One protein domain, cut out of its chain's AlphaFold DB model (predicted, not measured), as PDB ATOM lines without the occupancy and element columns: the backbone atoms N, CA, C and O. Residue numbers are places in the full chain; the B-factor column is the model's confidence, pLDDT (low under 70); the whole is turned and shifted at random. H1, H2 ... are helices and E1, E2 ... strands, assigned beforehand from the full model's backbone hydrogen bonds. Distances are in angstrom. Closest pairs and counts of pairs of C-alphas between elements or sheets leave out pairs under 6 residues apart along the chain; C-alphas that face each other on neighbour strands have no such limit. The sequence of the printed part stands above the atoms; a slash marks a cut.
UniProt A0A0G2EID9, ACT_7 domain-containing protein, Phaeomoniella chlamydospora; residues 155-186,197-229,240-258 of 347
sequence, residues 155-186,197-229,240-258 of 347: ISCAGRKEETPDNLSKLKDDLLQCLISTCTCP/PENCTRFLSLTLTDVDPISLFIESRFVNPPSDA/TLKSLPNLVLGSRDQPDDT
ATOM      1  N   ILE A 155     129.150 138.272 103.489       91.75
ATOM      2  CA  ILE A 155     130.252 138.135 104.434       91.75
ATOM      3  C   ILE A 155     131.538 138.668 103.807       91.75
ATOM      4  O   ILE A 155     131.749 138.551 102.595       91.75
ATOM      5  N   SER A 156     132.398 139.247 104.642       91.94
ATOM      6  CA  SER A 156     133.761 139.627 104.266       91.94
ATOM      7  C   SER A 156     134.685 138.431 104.463       91.94
ATOM      8  O   SER A 156     134.715 137.822 105.534       91.94
ATOM      9  N   CYS A 157     135.416 138.058 103.419       90.12
ATOM     10  CA  CYS A 157     136.299 136.902 103.425       90.12
ATOM     11  C   CYS A 157     137.664 137.229 102.815       90.12
ATOM     12  O   CYS A 157     137.795 138.101 101.952       90.12
ATOM     13  N   ALA A 158     138.671 136.469 103.226       89.50
ATOM     14  CA  ALA A 158     140.009 136.486 102.654       89.50
ATOM     15  C   ALA A 158     140.440 135.096 102.176       89.50
ATOM     16  O   ALA A 158     140.070 134.094 102.775       89.50
ATOM     17  N   GLY A 159     141.251 135.011 101.125       84.94
ATOM     18  CA  GLY A 159     141.961 133.781 100.770       84.94
ATOM     19  C   GLY A 159     143.008 133.431 101.830       84.94
ATOM     20  O   GLY A 159     143.531 134.310 102.523       84.94
ATOM     21  N   ARG A 160     143.327 132.144 101.977       81.50
ATOM     22  CA  ARG A 160     144.406 131.718 102.879       81.50
ATOM     23  C   ARG A 160     145.752 132.005 102.214       81.50
ATOM     24  O   ARG A 160     145.924 131.820 101.020       81.50
ATOM     25  N   LYS A 161     146.743 132.457 102.987       66.25
ATOM     26  CA  LYS A 161     148.076 132.784 102.442       66.25
ATOM     27  C   LYS A 161     148.902 131.536 102.080       66.25
ATOM     28  O   LYS A 161     149.789 131.609 101.239       66.25
ATOM     29  N   GLU A 162     148.600 130.396 102.698       63.78
ATOM     30  CA  GLU A 162     149.298 129.113 102.522       63.78
ATOM     31  C   GLU A 162     148.483 128.157 101.635       63.78
ATOM     32  O   GLU A 162     148.048 127.083 102.057       63.78
ATOM     33  N   GLU A 163     148.209 128.560 100.397       68.25
ATOM     34  CA  GLU A 163     147.470 127.715  99.459       68.25
ATOM     35  C   GLU A 163     148.416 126.739  98.755       68.25
ATOM     36  O   GLU A 163     149.326 127.124  98.021       68.25
ATOM     37  N   THR A 164     148.192 125.438  98.963       83.00
ATOM     38  CA  THR A 164     148.778 124.414  98.095       83.00
ATOM     39  C   THR A 164     148.252 124.597  96.663       83.00
ATOM     40  O   THR A 164     147.137 125.099  96.489       83.00
ATOM     41  N   PRO A 165     148.985 124.161  95.620       83.81
ATOM     42  CA  PRO A 165     148.509 124.250  94.236       83.81
ATOM     43  C   PRO A 165     147.104 123.656  94.033       83.81
ATOM     44  O   PRO A 165     146.288 124.233  93.317       83.81
ATOM     45  N   ASP A 166     146.799 122.557  94.730       86.62
ATOM     46  CA  ASP A 166     145.488 121.899  94.702       86.62
ATOM     47  C   ASP A 166     144.381 122.730  95.364       86.62
ATOM     48  O   ASP A 166     143.217 122.668  94.973       86.62
ATOM     49  N   ASN A 167     144.715 123.482  96.412       85.81
ATOM     50  CA  ASN A 167     143.768 124.372  97.075       85.81
ATOM     51  C   ASN A 167     143.478 125.593  96.200       85.81
ATOM     52  O   ASN A 167     142.318 125.965  96.049       85.81
ATOM     53  N   LEU A 168     144.503 126.152  95.557       83.81
ATOM     54  CA  LEU A 168     144.339 127.266  94.628       83.81
ATOM     55  C   LEU A 168     143.484 126.875  93.412       83.81
ATOM     56  O   LEU A 168     142.621 127.649  92.998       83.81
ATOM     57  N   SER A 169     143.673 125.672  92.851       87.38
ATOM     58  CA  SER A 169     142.837 125.201  91.736       87.38
ATOM     59  C   SER A 169     141.374 125.052  92.151       87.38
ATOM     60  O   SER A 169     140.492 125.529  91.447       87.38
ATOM     61  N   LYS A 170     141.115 124.481  93.333       88.06
ATOM     62  CA  LYS A 170     139.757 124.354  93.882       88.06
ATOM     63  C   LYS A 170     139.109 125.711  94.150       88.06
ATOM     64  O   LYS A 170     137.947 125.903  93.813       88.06
ATOM     65  N   LEU A 171     139.852 126.657  94.729       86.62
ATOM     66  CA  LEU A 171     139.356 128.014  94.957       86.62
ATOM     67  C   LEU A 171     138.998 128.691  93.632       86.62
ATOM     68  O   LEU A 171     137.958 129.334  93.523       86.62
ATOM     69  N   LYS A 172     139.847 128.527  92.615       88.00
ATOM     70  CA  LYS A 172     139.604 129.058  91.275       88.00
ATOM     71  C   LYS A 172     138.345 128.464  90.648       88.00
ATOM     72  O   LYS A 172     137.573 129.227  90.076       88.00
ATOM     73  N   ASP A 173     138.145 127.153  90.745       88.88
ATOM     74  CA  ASP A 173     136.966 126.479  90.192       88.88
ATOM     75  C   ASP A 173     135.679 126.970  90.875       88.88
ATOM     76  O   ASP A 173     134.723 127.346  90.194       88.88
ATOM     77  N   ASP A 174     135.693 127.081  92.207       87.81
ATOM     78  CA  ASP A 174     134.566 127.592  92.990       87.81
ATOM     79  C   ASP A 174     134.260 129.068  92.640       87.81
ATOM     80  O   ASP A 174     133.116 129.435  92.368       87.81
ATOM     81  N   LEU A 175     135.278 129.934  92.568       88.81
ATOM     82  CA  LEU A 175     135.094 131.342  92.185       88.81
ATOM     83  C   LEU A 175     134.645 131.501  90.727       88.81
ATOM     84  O   LEU A 175     133.825 132.372  90.429       88.81
ATOM     85  N   LEU A 176     135.156 130.666  89.817       89.69
ATOM     86  CA  LEU A 176     134.712 130.635  88.427       89.69
ATOM     87  C   LEU A 176     133.232 130.273  88.355       89.69
ATOM     88  O   LEU A 176     132.496 130.919  87.610       89.69
ATOM     89  N   GLN A 177     132.786 129.303  89.154       86.69
ATOM     90  CA  GLN A 177     131.378 128.944  89.223       86.69
ATOM     91  C   GLN A 177     130.511 130.136  89.654       86.69
ATOM     92  O   GLN A 177     129.512 130.424  88.993       86.69
ATOM     93  N   CYS A 178     130.903 130.865  90.704       87.75
ATOM     94  CA  CYS A 178     130.188 132.072  91.133       87.75
ATOM     95  C   CYS A 178     130.108 133.124  90.013       87.75
ATOM     96  O   CYS A 178     129.077 133.768  89.823       87.75
ATOM     97  N   LEU A 179     131.189 133.288  89.243       88.81
ATOM     98  CA  LEU A 179     131.258 134.259  88.149       88.81
ATOM     99  C   LEU A 179     130.395 133.882  86.937       88.81
ATOM    100  O   LEU A 179     129.898 134.778  86.258       88.81
ATOM    101  N   ILE A 180     130.221 132.591  86.639       88.75
ATOM    102  CA  ILE A 180     129.400 132.140  85.499       88.75
ATOM    103  C   ILE A 180     127.928 131.942  85.873       88.75
ATOM    104  O   ILE A 180     127.057 132.043  85.011       88.75
ATOM    105  N   SER A 181     127.630 131.681  87.146       87.88
ATOM    106  CA  SER A 181     126.271 131.485  87.652       87.88
ATOM    107  C   SER A 181     125.678 132.776  88.206       87.88
ATOM    108  O   SER A 181     125.141 132.782  89.300       87.88
ATOM    109  N   THR A 182     125.743 133.889  87.477       85.81
ATOM    110  CA  THR A 182     125.132 135.145  87.943       85.81
ATOM    111  C   THR A 182     123.663 135.260  87.543       85.81
ATOM    112  O   THR A 182     123.290 134.868  86.438       85.81
ATOM    113  N   CYS A 183     122.839 135.887  88.378       80.25
ATOM    114  CA  CYS A 183     121.479 136.298  88.024       80.25
ATOM    115  C   CYS A 183     121.201 137.711  88.526       80.25
ATOM    116  O   CYS A 183     121.792 138.198  89.488       80.25
ATOM    117  N   THR A 184     120.296 138.388  87.832       69.25
ATOM    118  CA  THR A 184     119.858 139.732  88.190       69.25
ATOM    119  C   THR A 184     118.794 139.663  89.275       69.25
ATOM    120  O   THR A 184     117.835 138.902  89.139       69.25
ATOM    121  N   CYS A 185     118.907 140.497  90.305       56.78
ATOM    122  CA  CYS A 185     117.803 140.714  91.234       56.78
ATOM    123  C   CYS A 185     116.607 141.311  90.470       56.78
ATOM    124  O   CYS A 185     116.796 142.270  89.714       56.78
ATOM    125  N   PRO A 186     115.382 140.783  90.626       50.78
ATOM    126  CA  PRO A 186     114.207 141.403  90.032       50.78
ATOM    127  C   PRO A 186     113.967 142.769  90.690       50.78
ATOM    128  O   PRO A 186     113.718 142.853  91.886       50.78
ATOM    129  N   PRO A 197     117.468 130.910  91.650       72.50
ATOM    130  CA  PRO A 197     118.232 129.670  91.648       72.50
ATOM    131  C   PRO A 197     119.205 129.633  92.831       72.50
ATOM    132  O   PRO A 197     119.945 130.592  93.071       72.50
ATOM    133  N   GLU A 198     119.230 128.523  93.565       69.62
ATOM    134  CA  GLU A 198     120.071 128.371  94.763       69.62
ATOM    135  C   GLU A 198     121.564 128.581  94.470       69.62
ATOM    136  O   GLU A 198     122.305 129.071  95.318       69.62
ATOM    137  N   ASN A 199     121.988 128.265  93.244       71.19
ATOM    138  CA  ASN A 199     123.359 128.402  92.760       71.19
ATOM    139  C   ASN A 199     123.660 129.754  92.099       71.19
ATOM    140  O   ASN A 199     124.790 129.967  91.662       71.19
ATOM    141  N   CYS A 200     122.675 130.645  91.980       84.25
ATOM    142  CA  CYS A 200     122.905 131.943  91.372       84.25
ATOM    143  C   CYS A 200     123.636 132.879  92.343       84.25
ATOM    144  O   CYS A 200     123.137 133.118  93.436       84.25
ATOM    145  N   THR A 201     124.716 133.521  91.909       88.25
ATOM    146  CA  THR A 201     125.343 134.661  92.582       88.25
ATOM    147  C   THR A 201     124.708 135.985  92.139       88.25
ATOM    148  O   THR A 201     124.724 136.347  90.961       88.25
ATOM    149  N   ARG A 202     124.165 136.741  93.095       91.00
ATOM    150  CA  ARG A 202     123.594 138.086  92.886       91.00
ATOM    151  C   ARG A 202     124.577 139.191  93.240       91.00
ATOM    152  O   ARG A 202     124.512 140.281  92.678       91.00
ATOM    153  N   PHE A 203     125.496 138.904  94.158       93.12
ATOM    154  CA  PHE A 203     126.534 139.832  94.575       93.12
ATOM    155  C   PHE A 203     127.858 139.098  94.789       93.12
ATOM    156  O   PHE A 203     127.937 138.129  95.544       93.12
ATOM    157  N   LEU A 204     128.906 139.593  94.135       93.50
ATOM    158  CA  LEU A 204     130.281 139.154  94.326       93.50
ATOM    159  C   LEU A 204     131.211 140.350  94.126       93.50
ATOM    160  O   LEU A 204     131.217 140.975  93.066       93.50
ATOM    161  N   SER A 205     132.028 140.633  95.132       95.12
ATOM    162  CA  SER A 205     133.209 141.479  94.999       95.12
ATOM    163  C   SER A 205     134.429 140.596  95.192       95.12
ATOM    164  O   SER A 205     134.577 139.986  96.244       95.12
ATOM    165  N   LEU A 206     135.291 140.523  94.183       93.88
ATOM    166  CA  LEU A 206     136.578 139.836  94.234       93.88
ATOM    167  C   LEU A 206     137.680 140.872  94.013       93.88
ATOM    168  O   LEU A 206     137.587 141.712  93.110       93.88
ATOM    169  N   THR A 207     138.716 140.832  94.845       93.06
ATOM    170  CA  THR A 207     139.896 141.689  94.717       93.06
ATOM    171  C   THR A 207     141.149 140.840  94.818       93.06
ATOM    172  O   THR A 207     141.341 140.126  95.800       93.06
ATOM    173  N   LEU A 208     141.975 140.922  93.779       90.94
ATOM    174  CA  LEU A 208     143.277 140.280  93.679       90.94
ATOM    175  C   LEU A 208     144.312 141.391  93.532       90.94
ATOM    176  O   LEU A 208     144.163 142.243  92.654       90.94
ATOM    177  N   THR A 209     145.328 141.381  94.385       88.12
ATOM    178  CA  THR A 209     146.448 142.327  94.338       88.12
ATOM    179  C   THR A 209     147.757 141.561  94.490       88.12
ATOM    180  O   THR A 209     147.750 140.371  94.801       88.12
ATOM    181  N   ASP A 210     148.873 142.227  94.237       84.06
ATOM    182  CA  ASP A 210     150.220 141.717  94.488       84.06
ATOM    183  C   ASP A 210     150.654 141.862  95.958       84.06
ATOM    184  O   ASP A 210     151.570 141.160  96.389       84.06
ATOM    185  N   VAL A 211     149.989 142.734  96.721       81.50
ATOM    186  CA  VAL A 211     150.318 143.038  98.123       81.50
ATOM    187  C   VAL A 211     149.486 142.208  99.104       81.50
ATOM    188  O   VAL A 211     150.036 141.510  99.960       81.50
ATOM    189  N   ASP A 212     148.161 142.259  98.968       85.19
ATOM    190  CA  ASP A 212     147.214 141.606  99.869       85.19
ATOM    191  C   ASP A 212     146.753 140.242  99.327       85.19
ATOM    192  O   ASP A 212     146.564 140.087  98.111       85.19
ATOM    193  N   PRO A 213     146.481 139.257 100.212       86.25
ATOM    194  CA  PRO A 213     145.764 138.048  99.830       86.25
ATOM    195  C   PRO A 213     144.405 138.370  99.198       86.25
ATOM    196  O   PRO A 213     143.857 139.464  99.349       86.25
ATOM    197  N   ILE A 214     143.829 137.376  98.523       89.06
ATOM    198  CA  ILE A 214     142.507 137.485  97.895       89.06
ATOM    199  C   ILE A 214     141.501 138.046  98.902       89.06
ATOM    200  O   ILE A 214     141.416 137.540 100.016       89.06
ATOM    201  N   SER A 215     140.715 139.046  98.512       91.75
ATOM    202  CA  SER A 215     139.608 139.558  99.323       91.75
ATOM    203  C   SER A 215     138.278 139.403  98.595       91.75
ATOM    204  O   SER A 215     138.176 139.657  97.391       91.75
ATOM    205  N   LEU A 216     137.260 138.986  99.346       93.06
ATOM    206  CA  LEU A 216     135.935 138.635  98.866       93.06
ATOM    207  C   LEU A 216     134.850 139.330  99.697       93.06
ATOM    208  O   LEU A 216     134.883 139.274 100.922       93.06
ATOM    209  N   PHE A 217     133.842 139.882  99.025       94.00
ATOM    210  CA  PHE A 217     132.494 139.996  99.585       94.00
ATOM    211  C   PHE A 217     131.584 139.078  98.783       94.00
ATOM    212  O   PHE A 217     131.456 139.247  97.566       94.00
ATOM    213  N   ILE A 218     130.986 138.098  99.446       92.00
ATOM    214  CA  ILE A 218     130.189 137.052  98.806       92.00
ATOM    215  C   ILE A 218     128.957 136.735  99.650       92.00
ATOM    216  O   ILE A 218     128.966 136.954 100.860       92.00
ATOM    217  N   GLU A 219     127.891 136.241  99.017       90.88
ATOM    218  CA  GLU A 219     126.678 135.845  99.734       90.88
ATOM    219  C   GLU A 219     126.954 134.732 100.762       90.88
ATOM    220  O   GLU A 219     127.588 133.720 100.448       90.88
ATOM    221  N   SER A 220     126.434 134.905 101.981       88.00
ATOM    222  CA  SER A 220     126.670 134.044 103.148       88.00
ATOM    223  C   SER A 220     126.353 132.576 102.871       88.00
ATOM    224  O   SER A 220     127.129 131.703 103.252       88.00
ATOM    225  N   ARG A 221     125.281 132.296 102.121       85.25
ATOM    226  CA  ARG A 221     124.856 130.944 101.709       85.25
ATOM    227  C   ARG A 221     125.927 130.128 100.978       85.25
ATOM    228  O   ARG A 221     125.857 128.904 100.986       85.25
ATOM    229  N   PHE A 222     126.909 130.779 100.349       85.12
ATOM    230  CA  PHE A 222     128.006 130.101  99.652       85.12
ATOM    231  C   PHE A 222     129.138 129.655 100.583       85.12
ATOM    232  O   PHE A 222     129.969 128.839 100.190       85.12
ATOM    233  N   VAL A 223     129.174 130.173 101.811       84.44
ATOM    234  CA  VAL A 223     130.190 129.834 102.817       84.44
ATOM    235  C   VAL A 223     129.576 129.114 104.017       84.44
ATOM    236  O   VAL A 223     130.183 128.176 104.524       84.44
ATOM    237  N   ASN A 224     128.356 129.485 104.402       79.62
ATOM    238  CA  ASN A 224     127.577 128.899 105.489       79.62
ATOM    239  C   ASN A 224     126.287 128.286 104.902       79.62
ATOM    240  O   ASN A 224     125.221 128.903 104.980       79.62
ATOM    241  N   PRO A 225     126.358 127.116 104.239       70.44
ATOM    242  CA  PRO A 225     125.169 126.474 103.690       70.44
ATOM    243  C   PRO A 225     124.199 126.079 104.822       70.44
ATOM    244  O   PRO A 225     124.653 125.658 105.889       70.44
ATOM    245  N   PRO A 226     122.873 126.189 104.621       65.44
ATOM    246  CA  PRO A 226     121.891 125.840 105.645       65.44
ATOM    247  C   PRO A 226     121.995 124.359 106.041       65.44
ATOM    248  O   PRO A 226     122.120 123.487 105.180       65.44
ATOM    249  N   SER A 227     121.910 124.070 107.344       57.59
ATOM    250  CA  SER A 227     122.108 122.729 107.926       57.59
ATOM    251  C   SER A 227     121.232 121.630 107.306       57.59
ATOM    252  O   SER A 227     121.666 120.482 107.205       57.59
ATOM    253  N   ASP A 228     120.034 121.971 106.827       53.78
ATOM    254  CA  ASP A 228     119.093 121.019 106.219       53.78
ATOM    255  C   ASP A 228     119.535 120.532 104.824       53.78
ATOM    256  O   ASP A 228     119.102 119.474 104.360       53.78
ATOM    257  N   ALA A 229     120.471 121.236 104.173       52.38
ATOM    258  CA  ALA A 229     121.054 120.827 102.894       52.38
ATOM    259  C   ALA A 229     121.979 119.600 103.020       52.38
ATOM    260  O   ALA A 229     122.254 118.934 102.022       52.38
ATOM    261  N   THR A 240     128.645 122.530  94.303       56.66
ATOM    262  CA  THR A 240     129.544 123.267  93.403       56.66
ATOM    263  C   THR A 240     130.544 124.186  94.103       56.66
ATOM    264  O   THR A 240     131.551 124.500  93.493       56.66
ATOM    265  N   LEU A 241     130.334 124.556  95.375       71.38
ATOM    266  CA  LEU A 241     131.284 125.375  96.152       71.38
ATOM    267  C   LEU A 241     131.795 124.643  97.401       71.38
ATOM    268  O   LEU A 241     131.915 125.220  98.476       71.38
ATOM    269  N   LYS A 242     132.036 123.330  97.309       70.88
ATOM    270  CA  LYS A 242     132.449 122.511  98.469       70.88
ATOM    271  C   LYS A 242     133.765 122.963  99.099       70.88
ATOM    272  O   LYS A 242     134.015 122.679 100.274       70.88
ATOM    273  N   SER A 243     134.633 123.598  98.320       81.19
ATOM    274  CA  SER A 243     135.986 123.917  98.762       81.19
ATOM    275  C   SER A 243     136.053 125.309  99.380       81.19
ATOM    276  O   SER A 243     136.792 125.507 100.342       81.19
ATOM    277  N   LEU A 244     135.243 126.253  98.906       84.50
ATOM    278  CA  LEU A 244     135.235 127.649  99.325       84.50
ATOM    279  C   LEU A 244     135.094 127.811 100.854       84.50
ATOM    280  O   LEU A 244     135.965 128.466 101.438       84.50
ATOM    281  N   PRO A 245     134.147 127.138 101.552       83.88
ATOM    282  CA  PRO A 245     134.051 127.155 103.014       83.88
ATOM    283  C   PRO A 245     135.249 126.558 103.750       83.88
ATOM    284  O   PRO A 245     135.277 126.574 104.971       83.88
ATOM    285  N   ASN A 246     136.242 125.993 103.076       83.50
ATOM    286  CA  ASN A 246     137.461 125.488 103.707       83.50
ATOM    287  C   ASN A 246     138.694 126.298 103.304       83.50
ATOM    288  O   ASN A 246     139.708 126.251 103.997       83.50
ATOM    289  N   LEU A 247     138.599 127.059 102.214       86.25
ATOM    290  CA  LEU A 247     139.716 127.772 101.604       86.25
ATOM    291  C   LEU A 247     139.749 129.257 101.952       86.25
ATOM    292  O   LEU A 247     140.827 129.841 101.957       86.25
ATOM    293  N   VAL A 248     138.611 129.851 102.317       86.56
ATOM    294  CA  VAL A 248     138.585 131.248 102.775       86.56
ATOM    295  C   VAL A 248     138.766 131.366 104.299       86.56
ATOM    296  O   VAL A 248     138.669 130.390 105.047       86.56
ATOM    297  N   LEU A 249     139.075 132.567 104.758       84.06
ATOM    298  CA  LEU A 249     139.052 133.050 106.135       84.06
ATOM    299  C   LEU A 249     137.958 134.113 106.229       84.06
ATOM    300  O   LEU A 249     137.647 134.753 105.230       84.06
ATOM    301  N   GLY A 250     137.386 134.304 107.408       73.75
ATOM    302  CA  GLY A 250     136.310 135.263 107.652       73.75
ATOM    303  C   GLY A 250     135.414 134.773 108.781       73.75
ATOM    304  O   GLY A 250     135.574 133.636 109.237       73.75
ATOM    305  N   SER A 251     134.491 135.626 109.222       61.97
ATOM    306  CA  SER A 251     133.554 135.350 110.312       61.97
ATOM    307  C   SER A 251     132.535 134.283 109.931       61.97
ATOM    308  O   SER A 251     131.381 134.543 109.599       61.97
ATOM    309  N   ARG A 252     132.999 133.038 109.948       62.94
ATOM    310  CA  ARG A 252     132.148 131.860 109.968       62.94
ATOM    311  C   ARG A 252     131.513 131.825 111.349       62.94
ATOM    312  O   ARG A 252     132.209 131.974 112.350       62.94
ATOM    313  N   ASP A 253     130.197 131.696 111.378       57.44
ATOM    314  CA  ASP A 253     129.421 131.458 112.598       57.44
ATOM    315  C   ASP A 253     129.185 132.666 113.530       57.44
ATOM    316  O   ASP A 253     128.659 132.478 114.625       57.44
ATOM    317  N   GLN A 254     129.490 133.904 113.109       65.38
ATOM    318  CA  GLN A 254     129.052 135.113 113.826       65.38
ATOM    319  C   GLN A 254     127.872 135.771 113.092       65.38
ATOM    320  O   GLN A 254     128.082 136.381 112.043       65.38
ATOM    321  N   PRO A 255     126.631 135.667 113.607       63.91
ATOM    322  CA  PRO A 255     125.473 136.308 112.977       63.91
ATOM    323  C   PRO A 255     125.624 137.836 112.905       63.91
ATOM    324  O   PRO A 255     125.139 138.450 111.954       63.91
ATOM    325  N   ASP A 256     126.366 138.426 113.847       71.44
ATOM    326  CA  ASP A 256     126.600 139.872 113.952       71.44
ATOM    327  C   ASP A 256     127.521 140.450 112.858       71.44
ATOM    328  O   ASP A 256     127.589 141.670 112.699       71.44
ATOM    329  N   ASP A 257     128.180 139.598 112.064       82.06
ATOM    330  CA  ASP A 257     129.060 140.015 110.960       82.06
ATOM    331  C   ASP A 257     128.379 139.955 109.583       82.06
ATOM    332  O   ASP A 257     129.022 140.145 108.546       82.06
ATOM    333  N   THR A 258     127.065 139.710 109.553       91.19
ATOM    334  CA  THR A 258     126.280 139.741 108.316       91.19
ATOM    335  C   THR A 258     126.187 141.167 107.786       91.19
ATOM    336  O   THR A 258     125.691 142.070 108.463       91.19
TER     337      THR A 258
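This is residues 155 to 186, 197 to 229 and 240 to 258 of the 347 residues of the protein "ACT_7 domain-containing protein" of Phaeomoniella chlamydospora (UniProt A0A0G2EID9). A small twisted sheet of four strands is grazed by long helix H1 and short helix H2, which meet each other. The 84 printed residues, under half in named elements, run E1 H1 E2 E3 H2 E4; the antiparallel sheet's order is E2 E3 E1 E4. The class is mixed; the whole is compact, radius of gyration of the C-alphas 12.7 A, spanning 36 by 29 by 22 A.

Start at inner strand E1, residues 155 to 159. Within hydrogen-bond range, its N 157 is 2.8 A from O 216 of E3, residues 215 to 219, and its O 158 is 2.7 A from N 249 of edge strand E4, residues 248 to 250. E3 forms a hairpin with E2, residues 204 to 207; N 205 and O 217 are 2.9 A apart. H1, residues 165 to 180, only grazes the sheet with residues 168 to 179; every O i to N i+4 pair is within hydrogen-bond range. With residues 167 to 174 alone it touches H2, residues 244 to 247, too short for such a pair; the closest C-alphas, of Leu 171 and Leu 244, are 6.0 A apart.

Find C-alpha 155 at (130.252, 138.135, 104.434), where E1 begins. H1 runs 22.4 A from C-alpha 165 at (148.509, 124.250, 94.236).

Residues 187 to 196 and 230 to 239 are cut out, leaving C-alpha gaps of 12.5 A and 13.0 A. Of the links printed whole, none is long. Seventeen residues are under pLDDT 70, among them 251 to 255.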